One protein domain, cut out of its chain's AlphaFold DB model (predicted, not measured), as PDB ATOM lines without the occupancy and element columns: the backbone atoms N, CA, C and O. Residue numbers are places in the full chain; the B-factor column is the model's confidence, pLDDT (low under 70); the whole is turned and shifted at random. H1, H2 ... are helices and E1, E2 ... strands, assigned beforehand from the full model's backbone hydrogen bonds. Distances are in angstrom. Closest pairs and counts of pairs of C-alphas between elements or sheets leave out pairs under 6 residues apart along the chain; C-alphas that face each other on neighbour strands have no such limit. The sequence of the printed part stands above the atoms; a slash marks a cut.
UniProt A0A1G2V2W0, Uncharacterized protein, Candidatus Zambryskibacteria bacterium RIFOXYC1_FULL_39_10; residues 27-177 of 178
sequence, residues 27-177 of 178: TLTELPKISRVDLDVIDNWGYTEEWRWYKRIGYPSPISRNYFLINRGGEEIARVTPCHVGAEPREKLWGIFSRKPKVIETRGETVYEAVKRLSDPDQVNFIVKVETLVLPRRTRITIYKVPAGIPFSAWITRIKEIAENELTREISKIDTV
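This is residues 27 to 177 of the 178 residues of an uncharacterized protein of Candidatus Zambryskibacteria bacterium RIFOXYC1_FULL_39_10 (UniProt A0A1G2V2W0). A twisted sheet of six strands has the short helix H3 over one face, and the long straight helix H4 runs away from this body as an arm, with residues 164 to 177 sticking out. H2 lies off the sheet in the link between H1 and E2, and residues 82 to 103 make a long loop that begins after E3 and leads into the edge strand E4. The printed part has 151 residues, with E1 H1 H2 E2 E3 E4 H3 E5 E6 H4 along the chain; the mixed sheet runs E1 E6 E5 E2 E3 E4. The class is mixed, helices and strands. The whole is only just compact, close to loose, with a radius of gyration of the C-alphas of 17.4 A and spans of 58 by 41 by 35 A.

E1, residues 33 to 36, is an edge strand parallel to E6, residues 138 to 145, with N 35 and O 143 2.9 A apart, within hydrogen-bond range. H1, residues 39 to 42, only grazes the sheet with residues 41 to 42. H1 only just touches H3, residues 111 to 116, with 3 pairs of C-alphas within 8 A, the closest those of Ile 42 and Val 111, 4.9 A apart. H1 also only just touches H4, residues 152 to 175, with 3 such pairs, made by residues 159 to 163 of H4 alone; the closest C-alphas, of Leu 39 and Ile 159, are 6.4 A apart. H2, residues 49 to 56, is apart from H1, H3 and H4. E2, residues 63 to 70, and E3, residues 76 to 81, form an antiparallel hairpin, with N 67 and O 80 at 2.9 A. E4, residues 104 to 107, is parallel to E3, with N 106 and O 79 at 2.8 A. H3 has a height over the sheet of 8.9 A and lies over E3, slantwise to it at 42 degrees on the local plane. E5, residues 126 to 133, is antiparallel to E2, with N 68 and O 128 at 2.8 A, and forms a hairpin with E6, with N 129 and O 142 at 2.8 A. E1, H1 H2, E2 and E4, H3, E5 are split strand-helix-strand units, two same-way strands with others between them, each with a right-handed crossover. Every O i to N i+4 pair is within hydrogen-bond range in H2, H3 and H4; H1 is too short for one.

E1 begins at C-alpha 33, (-56.001, -36.702, -39.375). E2, E5 and E6 measure 21.9 A, 22.4 A and 23.2 A from first to last C-alpha. H4 measures 35.0 A and ends at C-alpha 175, (-38.070, -16.924, -67.991).

The C-alphas farthest apart, of Phe 97 and Val 177, are 63.8 A apart. The printed part has no cut, and the link from E3 to E4 is long, with 22 residues. Mean pLDDT of the printed part is 75.4; residues 44 to 62, 82 to 103, 105 to 109 and 175 to 177 are under 70.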
ATOM      1  N   THR A  27     -50.014 -43.563 -26.505       75.56
ATOM      2  CA  THR A  27     -50.624 -42.251 -26.299       75.56
ATOM      3  C   THR A  27     -50.618 -41.476 -27.615       75.56
ATOM      4  O   THR A  27     -49.562 -41.186 -28.188       75.56
ATOM      5  N   LEU A  28     -51.806 -41.147 -28.117       78.62
ATOM      6  CA  LEU A  28     -51.949 -40.280 -29.277       78.62
ATOM      7  C   LEU A  28     -51.499 -38.854 -28.942       78.62
ATOM      8  O   LEU A  28     -51.818 -38.315 -27.884       78.62
ATOM      9  N   THR A  29     -50.776 -38.234 -29.871       78.56
ATOM     10  CA  THR A  29     -50.414 -36.809 -29.778       78.56
ATOM     11  C   THR A  29     -51.625 -35.925 -30.056       78.56
ATOM     12  O   THR A  29     -51.806 -34.885 -29.436       78.56
ATOM     13  N   GLU A  30     -52.446 -36.348 -31.013       83.88
ATOM     14  CA  GLU A  30     -53.606 -35.635 -31.533       83.88
ATOM     15  C   GLU A  30     -54.625 -36.647 -32.073       83.88
ATOM     16  O   GLU A  30     -54.328 -37.840 -32.162       83.88
ATOM     17  N   LEU A  31     -55.842 -36.198 -32.396       86.38
ATOM     18  CA  LEU A  31     -56.791 -37.046 -33.125       86.38
ATOM     19  C   LEU A  31     -56.189 -37.432 -34.485       86.38
ATOM     20  O   LEU A  31     -55.501 -36.596 -35.083       86.38
ATOM     21  N   PRO A  32     -56.437 -38.655 -34.989       88.00
ATOM     22  CA  PRO A  32     -55.981 -39.011 -36.320       88.00
ATOM     23  C   PRO A  32     -56.511 -38.012 -37.353       88.00
ATOM     24  O   PRO A  32     -57.642 -37.532 -37.264       88.00
ATOM     25  N   LYS A  33     -55.665 -37.663 -38.317       91.56
ATOM     26  CA  LYS A  33     -56.001 -36.702 -39.375       91.56
ATOM     27  C   LYS A  33     -56.441 -37.437 -40.629       91.56
ATOM     28  O   LYS A  33     -55.898 -38.496 -40.932       91.56
ATOM     29  N   ILE A  34     -57.383 -36.856 -41.367       90.06
ATOM     30  CA  ILE A  34     -57.778 -37.334 -42.695       90.06
ATOM     31  C   ILE A  34     -57.296 -36.318 -43.718       90.06
ATOM     32  O   ILE A  34     -57.615 -35.134 -43.615       90.06
ATOM     33  N   SER A  35     -56.572 -36.798 -44.716       91.19
ATOM     34  CA  SER A  35     -56.030 -35.989 -45.802       91.19
ATOM     35  C   SER A  35     -56.257 -36.696 -47.135       91.19
ATOM     36  O   SER A  35     -56.578 -37.884 -47.194       91.19
ATOM     37  N   ARG A  36     -56.141 -35.957 -48.234       89.00
ATOM     38  CA  ARG A  36     -56.107 -36.548 -49.574       89.00
ATOM     39  C   ARG A  36     -54.697 -37.070 -49.832       89.00
ATOM     40  O   ARG A  36     -53.750 -36.459 -49.359       89.00
ATOM     41  N   VAL A  37     -54.563 -38.170 -50.567       85.44
ATOM     42  CA  VAL A  37     -53.248 -38.584 -51.084       85.44
ATOM     43  C   VAL A  37     -52.717 -37.481 -52.008       85.44
ATOM     44  O   VAL A  37     -53.435 -37.068 -52.919       85.44
ATOM     45  N   ASP A  38     -51.492 -37.029 -51.773       85.19
ATOM     46  CA  ASP A  38     -50.786 -35.975 -52.504       85.19
ATOM     47  C   ASP A  38     -49.357 -36.418 -52.864       85.19
ATOM     48  O   ASP A  38     -48.924 -37.521 -52.506       85.19
ATOM     49  N   LEU A  39     -48.640 -35.569 -53.608       80.50
ATOM     50  CA  LEU A  39     -47.272 -35.851 -54.043       80.50
ATOM     51  C   LEU A  39     -46.335 -36.081 -52.849       80.50
ATOM     52  O   LEU A  39     -45.568 -37.037 -52.870       80.50
ATOM     53  N   ASP A  40     -46.467 -35.291 -51.783       80.69
ATOM     54  CA  ASP A  40     -45.624 -35.372 -50.583       80.69
ATOM     55  C   ASP A  40     -45.694 -36.729 -49.878       80.69
ATOM     56  O   ASP A  40     -44.741 -37.144 -49.213       80.69
ATOM     57  N   VAL A  41     -46.828 -37.421 -49.961       83.06
ATOM     58  CA  VAL A  41     -46.982 -38.776 -49.416       83.06
ATOM     59  C   VAL A  41     -46.425 -39.820 -50.369       83.06
ATOM     60  O   VAL A  41     -45.796 -40.779 -49.919       83.06
ATOM     61  N   ILE A  42     -46.674 -39.647 -51.664       82.56
ATOM     62  CA  ILE A  42     -46.298 -40.601 -52.709       82.56
ATOM     63  C   ILE A  42     -44.780 -40.641 -52.885       82.56
ATOM     64  O   ILE A  42     -44.206 -41.728 -52.940       82.56
ATOM     65  N   ASP A  43     -44.156 -39.466 -52.923       77.56
ATOM     66  CA  ASP A  43     -42.729 -39.257 -53.168       77.56
ATOM     67  C   ASP A  43     -41.925 -39.090 -51.869       77.56
ATOM     68  O   ASP A  43     -40.772 -38.665 -51.868       77.56
ATOM     69  N   ASN A  44     -42.527 -39.421 -50.718       69.25
ATOM     70  CA  ASN A  44     -41.865 -39.235 -49.435       69.25
ATOM     71  C   ASN A  44     -40.632 -40.140 -49.303       69.25
ATOM     72  O   ASN A  44     -40.722 -41.302 -48.894       69.25
ATOM     73  N   TRP A  45     -39.459 -39.580 -49.577       61.00
ATOM     74  CA  TRP A  45     -38.184 -40.145 -49.171       61.00
ATOM     75  C   TRP A  45     -37.989 -39.872 -47.684       61.00
ATOM     76  O   TRP A  45     -37.565 -38.797 -47.269       61.00
ATOM     77  N   GLY A  46     -38.304 -40.854 -46.840       51.81
ATOM     78  CA  GLY A  46     -38.274 -40.672 -45.386       51.81
ATOM     79  C   GLY A  46     -36.880 -40.551 -44.751       51.81
ATOM     80  O   GLY A  46     -36.750 -40.842 -43.563       51.81
ATOM     81  N   TYR A  47     -35.856 -40.115 -45.490       54.69
ATOM     82  CA  TYR A  47     -34.533 -39.817 -44.951       54.69
ATOM     83  C   TYR A  47     -34.325 -38.303 -44.811       54.69
ATOM     84  O   TYR A  47     -33.908 -37.628 -45.747       54.69
ATOM     85  N   THR A  48     -34.598 -37.769 -43.618       52.06
ATOM     86  CA  THR A  48     -34.187 -36.405 -43.247       52.06
ATOM     87  C   THR A  48     -32.748 -36.420 -42.711       52.06
ATOM     88  O   THR A  48     -32.281 -37.447 -42.211       52.06
ATOM     89  N   GLU A  49     -32.017 -35.299 -42.779       49.47
ATOM     90  CA  GLU A  49     -30.665 -35.168 -42.191       49.47
ATOM     91  C   GLU A  49     -30.603 -35.615 -40.724       49.47
ATOM     92  O   GLU A  49     -29.609 -36.190 -40.277       49.47
ATOM     93  N   GLU A  50     -31.698 -35.430 -39.991       52.44
ATOM     94  CA  GLU A  50     -31.862 -35.886 -38.615       52.44
ATOM     95  C   GLU A  50     -31.592 -37.392 -38.497       52.44
ATOM     96  O   GLU A  50     -30.811 -37.819 -37.650       52.44
ATOM     97  N   TRP A  51     -32.140 -38.216 -39.397       57.75
ATOM     98  CA  TRP A  51     -31.938 -39.670 -39.381       57.75
ATOM     99  C   TRP A  51     -30.469 -40.062 -39.583       57.75
ATOM    100  O   TRP A  51     -30.004 -41.033 -38.974       57.75
ATOM    101  N   ARG A  52     -29.720 -39.287 -40.383       55.56
ATOM    102  CA  ARG A  52     -28.269 -39.461 -40.564       55.56
ATOM    103  C   ARG A  52     -27.519 -39.260 -39.258       55.56
ATOM    104  O   ARG A  52     -26.638 -40.056 -38.932       55.56
ATOM    105  N   TRP A  53     -27.881 -38.217 -38.520       56.69
ATOM    106  CA  TRP A  53     -27.259 -37.887 -37.243       56.69
ATOM    107  C   TRP A  53     -27.527 -38.955 -36.183       56.69
ATOM    108  O   TRP A  53     -26.578 -39.434 -35.565       56.69
ATOM    109  N   TYR A  54     -28.769 -39.418 -36.029       58.72
ATOM    110  CA  TYR A  54     -29.098 -40.421 -35.007       58.72
ATOM    111  C   TYR A  54     -28.379 -41.754 -35.218       58.72
ATOM    112  O   TYR A  54     -27.804 -42.298 -34.272       58.72
ATOM    113  N   LYS A  55     -28.305 -42.242 -36.464       58.38
ATOM    114  CA  LYS A  55     -27.562 -43.475 -36.755       58.38
ATOM    115  C   LYS A  55     -26.062 -43.323 -36.490       58.38
ATOM    116  O   LYS A  55     -25.443 -44.263 -35.999       58.38
ATOM    117  N   ARG A  56     -25.479 -42.151 -36.779       58.12
ATOM    118  CA  ARG A  56     -24.051 -41.875 -36.539       58.12
ATOM    119  C   ARG A  56     -23.687 -41.912 -35.050       58.12
ATOM    120  O   ARG A  56     -22.565 -42.274 -34.725       58.12
ATOM    121  N   ILE A  57     -24.626 -41.573 -34.166       63.31
ATOM    122  CA  ILE A  57     -24.415 -41.520 -32.709       63.31
ATOM    123  C   ILE A  57     -24.928 -42.811 -32.022       63.31
ATOM    124  O   ILE A  57     -24.903 -42.926 -30.803       63.31
ATOM    125  N   GLY A  58     -25.401 -43.810 -32.779       57.97
ATOM    126  CA  GLY A  58     -25.906 -45.073 -32.220       57.97
ATOM    127  C   GLY A  58     -27.249 -44.955 -31.489       57.97
ATOM    128  O   GLY A  58     -27.667 -45.896 -30.817       57.97
ATOM    129  N   TYR A  59     -27.945 -43.825 -31.630       56.09
ATOM    130  CA  TYR A  59     -29.266 -43.625 -31.045       56.09
ATOM    131  C   TYR A  59     -30.364 -44.084 -32.013       56.09
ATOM    132  O   TYR A  59     -30.257 -43.873 -33.227       56.09
ATOM    133  N   PRO A  60     -31.459 -44.688 -31.511       57.59
ATOM    134  CA  PRO A  60     -32.637 -44.913 -32.334       57.59
ATOM    135  C   PRO A  60     -33.155 -43.565 -32.849       57.59
ATOM    136  O   PRO A  60     -33.190 -42.589 -32.100       57.59
ATOM    137  N   SER A  61     -33.558 -43.515 -34.124       63.38
ATOM    138  CA  SER A  61     -34.204 -42.324 -34.690       63.38
ATOM    139  C   SER A  61     -35.341 -41.867 -33.764       63.38
ATOM    140  O   SER A  61     -36.132 -42.712 -33.335       63.38
ATOM    141  N   PRO A  62     -35.469 -40.564 -33.459       66.94
ATOM    142  CA  PRO A  62     -36.466 -40.052 -32.528       66.94
ATOM    143  C   PRO A  62     -37.880 -40.222 -33.078       66.94
ATOM    144  O   PRO A  62     -38.838 -40.129 -32.315       66.94
ATOM    145  N   ILE A  63     -38.021 -40.465 -34.385       71.69
ATOM    146  CA  ILE A  63     -39.296 -40.667 -35.062       71.69
ATOM    147  C   ILE A  63     -39.186 -41.918 -35.928       71.69
ATOM    148  O   ILE A  63     -38.438 -41.953 -36.901       71.69
ATOM    149  N   SER A  64     -39.994 -42.928 -35.624       76.69
ATOM    150  CA  SER A  64     -40.258 -44.040 -36.535       76.69
ATOM    151  C   SER A  64     -41.431 -43.672 -37.439       76.69
ATOM    152  O   SER A  64     -42.541 -43.479 -36.941       76.69
ATOM    153  N   ARG A  65     -41.215 -43.636 -38.758       80.69
ATOM    154  CA  ARG A  65     -42.271 -43.429 -39.761       80.69
ATOM    155  C   ARG A  65     -42.574 -44.744 -40.471       80.69
ATOM    156  O   ARG A  65     -41.658 -45.432 -40.907       80.69
ATOM    157  N   ASN A  66     -43.847 -45.102 -40.570       84.88
ATOM    158  CA  ASN A  66     -44.307 -46.242 -41.360       84.88
ATOM    159  C   ASN A  66     -45.535 -45.827 -42.161       84.88
ATOM    160  O   ASN A  66     -46.397 -45.124 -41.631       84.88
ATOM    161  N   TYR A  67     -45.617 -46.299 -43.396       89.25
ATOM    162  CA  TYR A  67     -46.794 -46.177 -44.239       89.25
ATOM    163  C   TYR A  67     -47.395 -47.564 -44.430       89.25
ATOM    164  O   TYR A  67     -46.673 -48.532 -44.655       89.25
ATOM    165  N   PHE A  68     -48.710 -47.665 -44.332       90.50
ATOM    166  CA  PHE A  68     -49.442 -48.910 -44.530       90.50
ATOM    167  C   PHE A  68     -50.417 -48.713 -45.683       90.50
ATOM    168  O   PHE A  68     -51.218 -47.777 -45.655       90.50
ATOM    169  N   LEU A  69     -50.325 -49.570 -46.696       91.25
ATOM    170  CA  LEU A  69     -51.241 -49.593 -47.832       91.25
ATOM    171  C   LEU A  69     -52.438 -50.456 -47.453       91.25
ATOM    172  O   LEU A  69     -52.267 -51.627 -47.108       91.25
ATOM    173  N   ILE A  70     -53.630 -49.871 -47.483       91.81
ATOM    174  CA  ILE A  70     -54.856 -50.487 -46.978       91.81
ATOM    175  C   ILE A  70     -55.868 -50.621 -48.104       91.81
ATOM    176  O   ILE A  70     -56.135 -49.656 -48.829       91.81
ATOM    177  N   ASN A  71     -56.465 -51.806 -48.212       90.62
ATOM    178  CA  ASN A  71     -57.542 -52.049 -49.161       90.62
ATOM    179  C   ASN A  71     -58.891 -51.499 -48.678       90.62
ATOM    180  O   ASN A  71     -59.054 -51.067 -47.535       90.62
ATOM    181  N   ARG A  72     -59.905 -51.542 -49.546       87.81
ATOM    182  CA  ARG A  72     -61.274 -51.115 -49.212       87.81
ATOM    183  C   ARG A  72     -61.865 -51.851 -48.006       87.81
ATOM    184  O   ARG A  72     -62.663 -51.267 -47.278       87.81
ATOM    185  N   GLY A  73     -61.482 -53.111 -47.801       86.38
ATOM    186  CA  GLY A  73     -61.898 -53.938 -46.664       86.38
ATOM    187  C   GLY A  73     -61.197 -53.587 -45.348       86.38
ATOM    188  O   GLY A  73     -61.538 -54.135 -44.302       86.38
ATOM    189  N   GLY A  74     -60.229 -52.667 -45.371       85.50
ATOM    190  CA  GLY A  74     -59.438 -52.300 -44.204       85.50
ATOM    191  C   GLY A  74     -58.288 -53.265 -43.915       85.50
ATOM    192  O   GLY A  74     -57.745 -53.247 -42.812       85.50
ATOM    193  N   GLU A  75     -57.913 -54.136 -44.844       89.19
ATOM    194  CA  GLU A  75     -56.784 -55.059 -44.707       89.19
ATOM    195  C   GLU A  75     -55.483 -54.409 -45.179       89.19
ATOM    196  O   GLU A  75     -55.470 -53.610 -46.114       89.19
ATOM    197  N   GLU A  76     -54.384 -54.755 -44.514       88.69
ATOM    198  CA  GLU A  76     -53.043 -54.308 -44.888       88.69
ATOM    199  C   GLU A  76     -52.529 -55.128 -46.071       88.69
ATOM    200  O   GLU A  76     -52.393 -56.346 -45.975       88.69
ATOM    201  N   ILE A  77     -52.232 -54.445 -47.174       88.88
ATOM    202  CA  ILE A  77     -51.647 -55.023 -48.388       88.88
ATOM    203  C   ILE A  77     -50.121 -55.017 -48.260       88.88
ATOM    204  O   ILE A  77     -49.441 -56.020 -48.481       88.88
ATOM    205  N   ALA A  78     -49.575 -53.866 -47.869       85.12
ATOM    206  CA  ALA A  78     -48.144 -53.669 -47.742       85.12
ATOM    207  C   ALA A  78     -47.814 -52.660 -46.647       85.12
ATOM    208  O   ALA A  78     -48.611 -51.786 -46.296       85.12
ATOM    209  N   ARG A  79     -46.591 -52.764 -46.148       86.38
ATOM    210  CA  ARG A  79     -45.987 -51.838 -45.206       86.38
ATOM    211  C   ARG A  79     -44.730 -51.266 -45.834       86.38
ATOM    212  O   ARG A  79     -43.795 -52.001 -46.132       86.38
ATOM    213  N   VAL A  80     -44.682 -49.948 -45.947       82.69
ATOM    214  CA  VAL A  80     -43.528 -49.205 -46.441       82.69
ATOM    215  C   VAL A  80     -42.844 -48.539 -45.256       82.69
ATOM    216  O   VAL A  80     -43.411 -47.678 -44.572       82.69
ATOM    217  N   THR A  81     -41.615 -48.959 -44.986       77.44
ATOM    218  CA  THR A  81     -40.756 -48.327 -43.989       77.44
ATOM    219  C   THR A  81     -39.646 -47.587 -44.727       77.44
ATOM    220  O   THR A  81     -38.810 -48.230 -45.370       77.44
ATOM    221  N   PRO A  82     -39.578 -46.250 -44.621       68.69
ATOM    222  CA  PRO A  82     -38.456 -45.514 -45.172       68.69
ATOM    223  C   PRO A  82     -37.152 -46.043 -44.581       68.69
ATOM    224  O   PRO A  82     -37.063 -46.310 -43.378       68.69
ATOM    225  N   CYS A  83     -36.148 -46.246 -45.424       58.97
ATOM    226  CA  CYS A  83     -34.842 -46.696 -44.968       58.97
ATOM    227  C   CYS A  83     -33.720 -45.905 -45.647       58.97
ATOM    228  O   CYS A  83     -33.974 -44.942 -46.365       58.97
ATOM    229  N   HIS A  84     -32.479 -46.235 -45.307       51.53
ATOM    230  CA  HIS A  84     -31.302 -45.504 -45.756       51.53
ATOM    231  C   HIS A  84     -31.204 -45.422 -47.281       51.53
ATOM    232  O   HIS A  84     -31.331 -46.440 -47.955       51.53
ATOM    233  N   VAL A  85     -30.816 -44.248 -47.789       42.59
ATOM    234  CA  VAL A  85     -30.258 -44.110 -49.141       42.59
ATOM    235  C   VAL A  85     -29.084 -45.091 -49.268       42.59
ATOM    236  O   VAL A  85     -28.116 -44.981 -48.509       42.59
ATOM    237  N   GLY A  86     -29.203 -46.083 -50.154       39.69
ATOM    238  CA  GLY A  86     -28.193 -47.127 -50.387       39.69
ATOM    239  C   GLY A  86     -28.410 -48.459 -49.658       39.69
ATOM    240  O   GLY A  86     -27.581 -49.357 -49.786       39.69
ATOM    241  N   ALA A  87     -29.494 -48.626 -48.897       47.84
ATOM    242  CA  ALA A  87     -29.910 -49.953 -48.456       47.84
ATOM    243  C   ALA A  87     -30.788 -50.584 -49.540       47.84
ATOM    244  O   ALA A  87     -31.826 -50.032 -49.892       47.84
ATOM    245  N   GLU A  88     -30.363 -51.735 -50.064       47.94
ATOM    246  CA  GLU A  88     -31.155 -52.472 -51.045       47.94
ATOM    247  C   GLU A  88     -32.543 -52.796 -50.473       47.94
ATOM    248  O   GLU A  88     -32.641 -53.222 -49.309       47.94
ATOM    249  N   PRO A  89     -33.612 -52.610 -51.264       50.69
ATOM    250  CA  PRO A  89     -34.943 -52.983 -50.842       50.69
ATOM    251  C   PRO A  89     -34.974 -54.479 -50.543       50.69
ATOM    252  O   PRO A  89     -34.662 -55.320 -51.382       50.69
ATOM    253  N   ARG A  90     -35.315 -54.816 -49.299       54.34
ATOM    254  CA  ARG A  90     -35.462 -56.201 -48.851       54.34
ATOM    255  C   ARG A  90     -36.927 -56.494 -48.648       54.34
ATOM    256  O   ARG A  90     -37.520 -56.000 -47.688       54.34
ATOM    257  N   GLU A  91     -37.470 -57.331 -49.515       54.06
ATOM    258  CA  GLU A  91     -38.801 -57.888 -49.338       54.06
ATOM    259  C   GLU A  91     -38.752 -58.932 -48.223       54.06
ATOM    260  O   GLU A  91     -37.971 -59.888 -48.259       54.06
ATOM    261  N   LYS A  92     -39.574 -58.742 -47.191       49.69
ATOM    262  CA  LYS A  92     -39.839 -59.793 -46.206       49.69
ATOM    263  C   LYS A  92     -41.289 -60.216 -46.316       49.69
ATOM    264  O   LYS A  92     -42.189 -59.508 -45.877       49.69
ATOM    265  N   LEU A  93     -41.495 -61.411 -46.861       48.31
ATOM    266  CA  LEU A  93     -42.771 -62.106 -46.782       48.31
ATOM    267  C   LEU A  93     -42.902 -62.710 -45.382       48.31
ATOM    268  O   LEU A  93     -42.328 -63.758 -45.083       48.31
ATOM    269  N   TRP A  94     -43.651 -62.052 -44.502       41.03
ATOM    270  CA  TRP A  94     -44.069 -62.683 -43.256       41.03
ATOM    271  C   TRP A  94     -45.227 -63.644 -43.530       41.03
ATOM    272  O   TRP A  94     -46.253 -63.261 -44.086       41.03
ATOM    273  N   GLY A  95     -45.079 -64.894 -43.083       39.94
ATOM    274  CA  GLY A  95     -46.219 -65.787 -42.894       39.94
ATOM    275  C   GLY A  95     -46.565 -66.739 -44.036       39.94
ATOM    276  O   GLY A  95     -47.739 -66.885 -44.345       39.94
ATOM    277  N   ILE A  96     -45.600 -67.500 -44.570       43.03
ATOM    278  CA  ILE A  96     -45.926 -68.685 -45.398       43.03
ATOM    279  C   ILE A  96     -46.818 -69.679 -44.611       43.03
ATOM    280  O   ILE A  96     -47.644 -70.367 -45.199       43.03
ATOM    281  N   PHE A  97     -46.724 -69.675 -43.273       41.66
ATOM    282  CA  PHE A  97     -47.517 -70.513 -42.361       41.66
ATOM    283  C   PHE A  97     -48.485 -69.733 -41.452       41.66
ATOM    284  O   PHE A  97     -49.064 -70.306 -40.530       41.66
ATOM    285  N   SER A  98     -48.662 -68.425 -41.661       39.25
ATOM    286  CA  SER A  98     -49.574 -67.618 -40.839       39.25
ATOM    287  C   SER A  98     -50.926 -67.485 -41.538       39.25
ATOM    288  O   SER A  98     -50.980 -67.134 -42.709       39.25
ATOM    289  N   ARG A  99     -52.028 -67.692 -40.806       42.38
ATOM    290  CA  ARG A  99     -53.404 -67.439 -41.284       42.38
ATOM    291  C   ARG A  99     -53.724 -65.948 -41.503       42.38
ATOM    292  O   ARG A  99     -54.852 -65.623 -41.854       42.38
ATOM    293  N   LYS A 100     -52.779 -65.039 -41.237       45.88
ATOM    294  CA  LYS A 100     -52.940 -63.599 -41.480       45.88
ATOM    295  C   LYS A 100     -52.586 -63.277 -42.938       45.88
ATOM    296  O   LYS A 100     -51.706 -63.946 -43.483       45.88
ATOM    297  N   PRO A 101     -53.235 -62.273 -43.555       50.44
ATOM    298  CA  PRO A 101     -52.918 -61.852 -44.915       50.44
ATOM    299  C   PRO A 101     -51.422 -61.551 -45.056       50.44
ATOM    300  O   PRO A 101     -50.793 -61.017 -44.138       50.44
ATOM    301  N   LYS A 102     -50.848 -61.946 -46.196       60.28
ATOM    302  CA  LYS A 102     -49.441 -61.708 -46.531       60.28
ATOM    303  C   LYS A 102     -49.229 -60.202 -46.683       60.28
ATOM    304  O   LYS A 102     -49.576 -59.646 -47.716       60.28
ATOM    305  N   VAL A 103     -48.666 -59.555 -45.666       61.72
ATOM    306  CA  VAL A 103     -48.261 -58.147 -45.758       61.72
ATOM    307  C   VAL A 103     -46.873 -58.094 -46.381       61.72
ATOM    308  O   VAL A 103     -45.929 -58.685 -45.848       61.72
ATOM    309  N   ILE A 104     -46.748 -57.392 -47.503       70.38
ATOM    310  CA  ILE A 104     -45.450 -57.145 -48.136       70.38
ATOM    311  C   ILE A 104     -44.736 -56.063 -47.322       70.38
ATOM    312  O   ILE A 104     -45.194 -54.922 -47.273       70.38
ATOM    313  N   GLU A 105     -43.646 -56.408 -46.634       67.88
ATOM    314  CA  GLU A 105     -42.795 -55.404 -45.988       67.88
ATOM    315  C   GLU A 105     -41.727 -54.919 -46.962       67.88
ATOM    316  O   GLU A 105     -40.870 -55.699 -47.390       67.88
ATOM    317  N   THR A 106     -41.737 -53.614 -47.222       65.00
ATOM    318  CA  THR A 106     -40.788 -52.955 -48.110       65.00
ATOM    319  C   THR A 106     -39.988 -51.902 -47.357       65.00
ATOM    320  O   THR A 106     -40.533 -51.108 -46.583       65.00
ATOM    321  N   ARG A 107     -38.666 -51.906 -47.548       67.94
ATOM    322  CA  ARG A 107     -37.737 -50.985 -46.881       67.94
ATOM    323  C   ARG A 107     -36.979 -50.162 -47.907       67.94
ATOM    324  O   ARG A 107     -36.443 -50.740 -48.838       67.94
ATOM    325  N   GLY A 108     -36.854 -48.856 -47.668       64.94
ATOM    326  CA  GLY A 108     -36.028 -47.978 -48.514       64.94
ATOM    327  C   GLY A 108     -36.691 -47.506 -49.787       64.94
ATOM    328  O   GLY A 108     -35.996 -47.037 -50.673       64.94
ATOM    329  N   GLU A 109     -38.009 -47.628 -49.852       69.56
ATOM    330  CA  GLU A 109     -38.789 -47.220 -51.007       69.56
ATOM    331  C   GLU A 109     -39.734 -46.097 -50.639       69.56
ATOM    332  O   GLU A 109     -40.188 -45.977 -49.492       69.56
ATOM    333  N   THR A 110     -40.046 -45.307 -51.652       79.06
ATOM    334  CA  THR A 110     -41.199 -44.418 -51.649       79.06
ATOM    335  C   THR A 110     -42.496 -45.220 -51.599       79.06
ATOM    336  O   THR A 110     -42.560 -46.406 -51.940       79.06
ATOM    337  N   VAL A 111     -43.578 -44.551 -51.207       82.75
ATOM    338  CA  VAL A 111     -44.919 -45.134 -51.310       82.75
ATOM    339  C   VAL A 111     -45.249 -45.437 -52.774       82.75
ATOM    340  O   VAL A 111     -45.853 -46.470 -53.055       82.75
ATOM    341  N   TYR A 112     -44.802 -44.590 -53.707       83.25
ATOM    342  CA  TYR A 112     -44.955 -44.813 -55.143       83.25
ATOM    343  C   TYR A 112     -44.358 -46.141 -55.618       83.25
ATOM    344  O   TYR A 112     -45.038 -46.929 -56.275       83.25
ATOM    345  N   GLU A 113     -43.090 -46.390 -55.292       80.81
ATOM    346  CA  GLU A 113     -42.366 -47.597 -55.699       80.81
ATOM    347  C   GLU A 113     -43.010 -48.853 -55.115       80.81
ATOM    348  O   GLU A 113     -43.252 -49.816 -55.848       80.81
ATOM    349  N   ALA A 114     -43.386 -48.803 -53.835       81.88
ATOM    350  CA  ALA A 114     -44.070 -49.907 -53.181       81.88
ATOM    351  C   ALA A 114     -45.424 -50.215 -53.838       81.88
ATOM    352  O   ALA A 114     -45.760 -51.383 -54.029       81.88
ATOM    353  N   VAL A 115     -46.188 -49.187 -54.228       84.31
ATOM    354  CA  VAL A 115     -47.451 -49.368 -54.958       84.31
ATOM    355  C   VAL A 115     -47.209 -49.960 -56.345       84.31
ATOM    356  O   VAL A 115     -47.929 -50.867 -56.749       84.31
ATOM    357  N   LYS A 116     -46.194 -49.486 -57.079       83.00
ATOM    358  CA  LYS A 116     -45.884 -49.959 -58.438       83.00
ATOM    359  C   LYS A 116     -45.524 -51.450 -58.481       83.00
ATOM    360  O   LYS A 116     -45.686 -52.082 -59.521       83.00
ATOM    361  N   ARG A 117     -45.032 -52.007 -57.372       77.50
ATOM    362  CA  ARG A 117     -44.724 -53.439 -57.235       77.50
ATOM    363  C   ARG A 117     -45.926 -54.316 -56.932       77.50
ATOM    364  O   ARG A 117     -45.827 -55.533 -57.075       77.50
ATOM    365  N   LEU A 118     -47.036 -53.734 -56.486       82.50
ATOM    366  CA  LEU A 118     -48.252 -54.504 -56.273       82.50
ATOM    367  C   LEU A 118     -48.730 -55.066 -57.613       82.50
ATOM    368  O   LEU A 118     -48.728 -54.364 -58.620       82.50
ATOM    369  N   SER A 119     -49.196 -56.316 -57.604       82.31
ATOM    370  CA  SER A 119     -49.822 -56.926 -58.785       82.31
ATOM    371  C   SER A 119     -51.042 -56.134 -59.263       82.31
ATOM    372  O   SER A 119     -51.356 -56.149 -60.447       82.31
ATOM    373  N   ASP A 120     -51.718 -55.456 -58.333       86.88
ATOM    374  CA  ASP A 120     -52.879 -54.607 -58.582       86.88
ATOM    375  C   ASP A 120     -52.818 -53.353 -57.679       86.88
ATOM    376  O   ASP A 120     -53.211 -53.399 -56.507       86.88
ATOM    377  N   PRO A 121     -52.286 -52.227 -58.196       86.31
ATOM    378  CA  PRO A 121     -52.216 -50.950 -57.482       86.31
ATOM    379  C   PRO A 121     -53.576 -50.396 -57.050       86.31
ATOM    380  O   PRO A 121     -53.655 -49.664 -56.061       86.31
ATOM    381  N   ASP A 122     -54.650 -50.733 -57.767       89.56
ATOM    382  CA  ASP A 122     -55.980 -50.161 -57.542       89.56
ATOM    383  C   ASP A 122     -56.689 -50.762 -56.327       89.56
ATOM    384  O   ASP A 122     -57.709 -50.239 -55.871       89.56
ATOM    385  N   GLN A 123     -56.098 -51.795 -55.725       88.62
ATOM    386  CA  GLN A 123     -56.511 -52.304 -54.420       88.62
ATOM    387  C   GLN A 123     -56.201 -51.326 -53.290       88.62
ATOM    388  O   GLN A 123     -56.772 -51.466 -52.212       88.62
ATOM    389  N   VAL A 124     -55.314 -50.346 -53.488       89.75
ATOM    390  CA  VAL A 124     -54.972 -49.356 -52.461       89.75
ATOM    391  C   VAL A 124     -56.059 -48.284 -52.392       89.75
ATOM    392  O   VAL A 124     -56.196 -47.446 -53.278       89.75
ATOM    393  N   ASN A 125     -56.817 -48.253 -51.297       91.12
ATOM    394  CA  ASN A 125     -57.848 -47.233 -51.067       91.12
ATOM    395  C   ASN A 125     -57.424 -46.202 -50.024       91.12
ATOM    396  O   ASN A 125     -57.826 -45.035 -50.102       91.12
ATOM    397  N   PHE A 126     -56.600 -46.624 -49.066       91.44
ATOM    398  CA  PHE A 126     -56.062 -45.748 -48.038       91.44
ATOM    399  C   PHE A 126     -54.565 -45.974 -47.865       91.44
ATOM    400  O   PHE A 126     -54.075 -47.100 -47.947       91.44
ATOM    401  N   ILE A 127     -53.849 -44.898 -47.559       91.75
ATOM    402  CA  ILE A 127     -52.481 -44.956 -47.050       91.75
ATOM    403  C   ILE A 127     -52.518 -44.442 -45.617       91.75
ATOM    404  O   ILE A 127     -52.930 -43.311 -45.369       91.75
ATOM    405  N   VAL A 128     -52.089 -45.253 -44.657       91.94
ATOM    406  CA  VAL A 128     -52.015 -44.844 -43.250       91.94
ATOM    407  C   VAL A 128     -50.572 -44.541 -42.903       91.94
ATOM    408  O   VAL A 128     -49.729 -45.433 -42.903       91.94
ATOM    409  N   LYS A 129     -50.280 -43.287 -42.570       91.50
ATOM    410  CA  LYS A 129     -48.990 -42.872 -42.027       91.50
ATOM    411  C   LYS A 129     -49.045 -42.930 -40.509       91.50
ATOM    412  O   LYS A 129     -49.871 -42.265 -39.884       91.50
ATOM    413  N   VAL A 130     -48.139 -43.699 -39.920       88.94
ATOM    414  CA  VAL A 130     -47.947 -43.793 -38.472       88.94
ATOM    415  C   VAL A 130     -46.564 -43.259 -38.137       88.94
ATOM    416  O   VAL A 130     -45.545 -43.856 -38.493       88.94
ATOM    417  N   GLU A 131     -46.537 -42.139 -37.425       86.62
ATOM    418  CA  GLU A 131     -45.319 -41.550 -36.876       86.62
ATOM    419  C   GLU A 131     -45.291 -41.816 -35.374       86.62
ATOM    420  O   GLU A 131     -46.175 -41.379 -34.639       86.62
ATOM    421  N   THR A 132     -44.292 -42.554 -34.901       82.81
ATOM    422  CA  THR A 132     -44.079 -42.796 -33.474       82.81
ATOM    423  C   THR A 132     -42.845 -42.031 -33.020       82.81
ATOM    424  O   THR A 132     -41.731 -42.356 -33.428       82.81
ATOM    425  N   LEU A 133     -43.059 -41.029 -32.171       76.62
ATOM    426  CA  LEU A 133     -42.014 -40.354 -31.412       76.62
ATOM    427  C   LEU A 133     -41.495 -41.317 -30.343       76.62
ATOM    428  O   LEU A 133     -42.287 -41.906 -29.607       76.62
ATOM    429  N   VAL A 134     -40.180 -41.498 -30.266       73.00
ATOM    430  CA  VAL A 134     -39.545 -42.412 -29.307       73.00
ATOM    431  C   VAL A 134     -39.556 -41.808 -27.903       73.00
ATOM    432  O   VAL A 134     -39.820 -42.526 -26.938       73.00
ATOM    433  N   LEU A 135     -39.341 -40.491 -27.784       70.69
ATOM    434  CA  LEU A 135     -39.303 -39.768 -26.511       70.69
ATOM    435  C   LEU A 135     -39.921 -38.358 -26.647       70.69
ATOM    436  O   LEU A 135     -39.372 -37.539 -27.382       70.69
ATOM    437  N   PRO A 136     -41.030 -38.049 -25.941       71.44
ATOM    438  CA  PRO A 136     -41.910 -38.986 -25.235       71.44
ATOM    439  C   PRO A 136     -42.596 -39.947 -26.218       71.44
ATOM    440  O   PRO A 136     -42.851 -39.574 -27.363       71.44
ATOM    441  N   ARG A 137     -42.934 -41.167 -25.769       74.81
ATOM    442  CA  ARG A 137     -43.645 -42.163 -26.591       74.81
ATOM    443  C   ARG A 137     -45.021 -41.649 -27.002       74.81
ATOM    444  O   ARG A 137     -45.995 -41.808 -26.270       74.81
ATOM    445  N   ARG A 138     -45.102 -41.031 -28.176       81.94
ATOM    446  CA  ARG A 138     -46.341 -40.482 -28.725       81.94
ATOM    447  C   ARG A 138     -46.519 -40.899 -30.167       81.94
ATOM    448  O   ARG A 138     -45.547 -41.071 -30.895       81.94
ATOM    449  N   THR A 139     -47.768 -41.066 -30.581       85.69
ATOM    450  CA  THR A 139     -48.085 -41.468 -31.955       85.69
ATOM    451  C   THR A 139     -48.931 -40.415 -32.648       85.69
ATOM    452  O   THR A 139     -49.846 -39.848 -32.049       85.69
ATOM    453  N   ARG A 140     -48.608 -40.139 -33.909       89.06
ATOM    454  CA  ARG A 140     -49.445 -39.394 -34.845       89.06
ATOM    455  C   ARG A 140     -49.870 -40.348 -35.952       89.06
ATOM    456  O   ARG A 140     -49.046 -41.092 -36.482       89.06
ATOM    457  N   ILE A 141     -51.159 -40.324 -36.268       90.44
ATOM    458  CA  ILE A 141     -51.750 -41.139 -37.325       90.44
ATOM    459  C   ILE A 141     -52.388 -40.196 -38.339       90.44
ATOM    460  O   ILE A 141     -53.150 -39.298 -37.969       90.44
ATOM    461  N   THR A 142     -52.088 -40.405 -39.612       92.88
ATOM    462  CA  THR A 142     -52.720 -39.692 -40.722       92.88
ATOM    463  C   THR A 142     -53.216 -40.704 -41.739       92.88
ATOM    464  O   THR A 142     -52.488 -41.617 -42.118       92.88
ATOM    465  N   ILE A 143     -54.468 -40.556 -42.154       92.75
ATOM    466  CA  ILE A 143     -55.140 -41.414 -43.121       92.75
ATOM    467  C   ILE A 143     -55.266 -40.614 -44.402       92.75
ATOM    468  O   ILE A 143     -55.975 -39.607 -44.453       92.75
ATOM    469  N   TYR A 144     -54.581 -41.071 -45.433       93.25
ATOM    470  CA  TYR A 144     -54.665 -40.502 -46.760       93.25
ATOM    471  C   TYR A 144     -55.642 -41.319 -47.590       93.25
ATOM    472  O   TYR A 144     -55.485 -42.533 -47.722       93.25
ATOM    473  N   LYS A 145     -56.662 -40.656 -48.132       92.06
ATOM    474  CA  LYS A 145     -57.687 -41.283 -48.969       92.06
ATOM    475  C   LYS A 145     -57.501 -40.931 -50.438       92.06
ATOM    476  O   LYS A 145     -57.196 -39.781 -50.779       92.06
ATOM    477  N   VAL A 146     -57.746 -41.912 -51.297       86.19
ATOM    478  CA  VAL A 146     -57.986 -41.670 -52.723       86.19
ATOM    479  C   VAL A 146     -59.383 -41.056 -52.880       86.19
ATOM    480  O   VAL A 146     -60.295 -41.429 -52.134       86.19
ATOM    481  N   PRO A 147     -59.594 -40.101 -53.804       84.25
ATOM    482  CA  PRO A 147     -60.935 -39.619 -54.120       84.25
ATOM    483  C   PRO A 147     -61.883 -40.760 -54.515       84.25
ATOM    484  O   PRO A 147     -61.497 -41.692 -55.217       84.25
ATOM    485  N   ALA A 148     -63.139 -40.675 -54.074       80.44
ATOM    486  CA  ALA A 148     -64.135 -41.698 -54.369       80.44
ATOM    487  C   ALA A 148     -64.359 -41.838 -55.884       80.44
ATOM    488  O   ALA A 148     -64.426 -40.841 -56.601       80.44
ATOM    489  N   GLY A 149     -64.488 -43.081 -56.353       81.31
ATOM    490  CA  GLY A 149     -64.720 -43.389 -57.766       81.31
ATOM    491  C   GLY A 149     -63.491 -43.247 -58.669       81.31
ATOM    492  O   GLY A 149     -63.624 -43.440 -59.872       81.31
ATOM    493  N   ILE A 150     -62.313 -42.938 -58.116       86.69
ATOM    494  CA  ILE A 150     -61.061 -42.867 -58.875       86.69
ATOM    495  C   ILE A 150     -60.155 -44.033 -58.448       86.69
ATOM    496  O   ILE A 150     -59.918 -44.192 -57.248       86.69
ATOM    497  N   PRO A 151     -59.647 -44.847 -59.392       87.88
ATOM    498  CA  PRO A 151     -58.647 -45.864 -59.083       87.88
ATOM    499  C   PRO A 151     -57.334 -45.215 -58.628       87.88
ATOM    500  O   PRO A 151     -57.002 -44.099 -59.040       87.88
ATOM    501  N   PHE A 152     -56.581 -45.899 -57.764       87.44
ATOM    502  CA  PHE A 152     -55.340 -45.355 -57.206       87.44
ATOM    503  C   PHE A 152     -54.352 -44.995 -58.317       87.44
ATOM    504  O   PHE A 152     -53.797 -43.897 -58.311       87.44
ATOM    505  N   SER A 153     -54.190 -45.869 -59.309       87.81
ATOM    506  CA  SER A 153     -53.320 -45.655 -60.468       87.81
ATOM    507  C   SER A 153     -53.638 -44.350 -61.211       87.81
ATOM    508  O   SER A 153     -52.748 -43.524 -61.415       87.81
ATOM    509  N   ALA A 154     -54.910 -44.107 -61.536       88.31
ATOM    510  CA  ALA A 154     -55.343 -42.875 -62.195       88.31
ATOM    511  C   ALA A 154     -55.135 -41.638 -61.312       88.31
ATOM    512  O   ALA A 154     -54.795 -40.563 -61.808       88.31
ATOM    513  N   TRP A 155     -55.316 -41.780 -59.996       90.62
ATOM    514  CA  TRP A 155     -55.058 -40.693 -59.059       90.62
ATOM    515  C   TRP A 155     -53.571 -40.316 -59.014       90.62
ATOM    516  O   TRP A 155     -53.249 -39.129 -59.025       90.62
ATOM    517  N   ILE A 156     -52.669 -41.300 -59.051       87.44
ATOM    518  CA  ILE A 156     -51.223 -41.064 -59.153       87.44
ATOM    519  C   ILE A 156     -50.864 -40.327 -60.440       87.44
ATOM    520  O   ILE A 156     -50.136 -39.338 -60.382       87.44
ATOM    521  N   THR A 157     -51.379 -40.777 -61.587       88.56
ATOM    522  CA  THR A 157     -51.138 -40.108 -62.876       88.56
ATOM    523  C   THR A 157     -51.573 -38.648 -62.815       88.56
ATOM    524  O   THR A 157     -50.794 -37.758 -63.140       88.56
ATOM    525  N   ARG A 158     -52.762 -38.385 -62.268       87.88
ATOM    526  CA  ARG A 158     -53.280 -37.023 -62.115       87.88
ATOM    527  C   ARG A 158     -52.428 -36.150 -61.192       87.88
ATOM    528  O   ARG A 158     -52.293 -34.960 -61.450       87.88
ATOM    529  N   ILE A 159     -51.872 -36.702 -60.115       87.75
ATOM    530  CA  ILE A 159     -50.955 -35.951 -59.241       87.75
ATOM    531  C   ILE A 159     -49.691 -35.551 -60.002       87.75
ATOM    532  O   ILE A 159     -49.262 -34.407 -59.884       87.75
ATOM    533  N   LYS A 160     -49.120 -36.464 -60.796       85.81
ATOM    534  CA  LYS A 160     -47.933 -36.173 -61.610       85.81
ATOM    535  C   LYS A 160     -48.205 -35.084 -62.638       85.81
ATOM    536  O   LYS A 160     -47.452 -34.122 -62.699       85.81
ATOM    537  N   GLU A 161     -49.319 -35.182 -63.359       88.75
ATOM    538  CA  GLU A 161     -49.737 -34.156 -64.319       88.75
ATOM    539  C   GLU A 161     -49.899 -32.782 -63.652       88.75
ATOM    540  O   GLU A 161     -49.499 -31.766 -64.213       88.75
ATOM    541  N   ILE A 162     -50.480 -32.721 -62.447       88.00
ATOM    542  CA  ILE A 162     -50.612 -31.459 -61.703       88.00
ATOM    543  C   ILE A 162     -49.227 -30.900 -61.355       88.00
ATOM    544  O   ILE A 162     -48.975 -29.726 -61.615       88.00
ATOM    545  N   ALA A 163     -48.327 -31.735 -60.832       85.38
ATOM    546  CA  ALA A 163     -46.980 -31.322 -60.447       85.38
ATOM    547  C   ALA A 163     -46.144 -30.834 -61.645       85.38
ATOM    548  O   ALA A 163     -45.490 -29.798 -61.560       85.38
ATOM    549  N   GLU A 164     -46.200 -31.534 -62.781       87.88
ATOM    550  CA  GLU A 164     -45.514 -31.141 -64.021       87.88
ATOM    551  C   GLU A 164     -46.041 -29.807 -64.564       87.88
ATOM    552  O   GLU A 164     -45.262 -28.937 -64.964       87.88
ATOM    553  N   ASN A 165     -47.361 -29.609 -64.533       88.69
ATOM    554  CA  ASN A 165     -47.984 -28.354 -64.950       88.69
ATOM    555  C   ASN A 165     -47.606 -27.188 -64.028       88.69
ATOM    556  O   ASN A 165     -47.359 -26.082 -64.510       88.69
ATOM    557  N   GLU A 166     -47.565 -27.410 -62.713       86.50
ATOM    558  CA  GLU A 166     -47.126 -26.400 -61.744       86.50
ATOM    559  C   GLU A 166     -45.653 -26.041 -61.949       86.50
ATOM    560  O   GLU A 166     -45.330 -24.859 -62.054       86.50
ATOM    561  N   LEU A 167     -44.780 -27.036 -62.119       87.25
ATOM    562  CA  LEU A 167     -43.361 -26.813 -62.386       87.25
ATOM    563  C   LEU A 167     -43.142 -26.028 -63.686       87.25
ATOM    564  O   LEU A 167     -42.392 -25.056 -63.703       87.25
ATOM    565  N   THR A 168     -43.834 -26.408 -64.762       89.50
ATOM    566  CA  THR A 168     -43.750 -25.711 -66.056       89.50
ATOM    567  C   THR A 168     -44.185 -24.249 -65.928       89.50
ATOM    568  O   THR A 168     -43.545 -23.358 -66.485       89.50
ATOM    569  N   ARG A 169     -45.244 -23.981 -65.150       88.81
ATOM    570  CA  ARG A 169     -45.700 -22.612 -64.866       88.81
ATOM    571  C   ARG A 169     -44.663 -21.815 -64.086       88.81
ATOM    572  O   ARG A 169     -44.424 -20.665 -64.437       88.81
ATOM    573  N   GLU A 170     -44.052 -22.390 -63.057       86.38
ATOM    574  CA  GLU A 170     -43.019 -21.694 -62.280       86.38
ATOM    575  C   GLU A 170     -41.768 -21.396 -63.120       86.38
ATOM    576  O   GLU A 170     -41.274 -20.273 -63.078       86.38
ATOM    577  N   ILE A 171     -41.320 -22.334 -63.964       86.50
ATOM    578  CA  ILE A 171     -40.215 -22.100 -64.912       86.50
ATOM    579  C   ILE A 171     -40.564 -20.955 -65.869       86.50
ATOM    580  O   ILE A 171     -39.793 -20.010 -66.006       86.50
ATOM    581  N   SER A 172     -41.768 -20.973 -66.451       83.81
ATOM    582  CA  SER A 172     -42.194 -19.919 -67.381       83.81
ATOM    583  C   SER A 172     -42.247 -18.526 -66.745       83.81
ATOM    584  O   SER A 172     -42.021 -17.538 -67.431       83.81
ATOM    585  N   LYS A 173     -42.511 -18.432 -65.432       84.19
ATOM    586  CA  LYS A 173     -42.474 -17.153 -64.709       84.19
ATOM    587  C   LYS A 173     -41.050 -16.639 -64.554       84.19
ATOM    588  O   LYS A 173     -40.857 -15.434 -64.656       84.19
ATOM    589  N   ILE A 174     -40.086 -17.529 -64.310       80.44
ATOM    590  CA  ILE A 174     -38.665 -17.178 -64.191       80.44
ATOM    591  C   ILE A 174     -38.143 -16.657 -65.533       80.44
ATOM    592  O   ILE A 174     -37.513 -15.605 -65.558       80.44
ATOM    593  N   ASP A 175     -38.492 -17.321 -66.638       66.19
ATOM    594  CA  ASP A 175     -38.070 -16.924 -67.991       66.19
ATOM    595  C   ASP A 175     -38.680 -15.587 -68.459       66.19
ATOM    596  O   ASP A 175     -38.160 -14.955 -69.369       66.19
ATOM    597  N   THR A 176     -39.779 -15.129 -67.846       58.91
ATOM    598  CA  THR A 176     -40.402 -13.824 -68.156       58.91
ATOM    599  C   THR A 176     -39.879 -12.652 -67.322       58.91
ATOM    600  O   THR A 176     -40.348 -11.529 -67.507       58.91
ATOM    601  N   VAL A 177     -38.944 -12.883 -66.394       56.38
ATOM    602  CA  VAL A 177     -38.244 -11.809 -65.671       56.38
ATOM    603  C   VAL A 177     -36.965 -11.449 -66.438       56.38
ATOM    604  O   VAL A 177     -35.860 -11.743 -65.988       56.38
TER     605      VAL A 177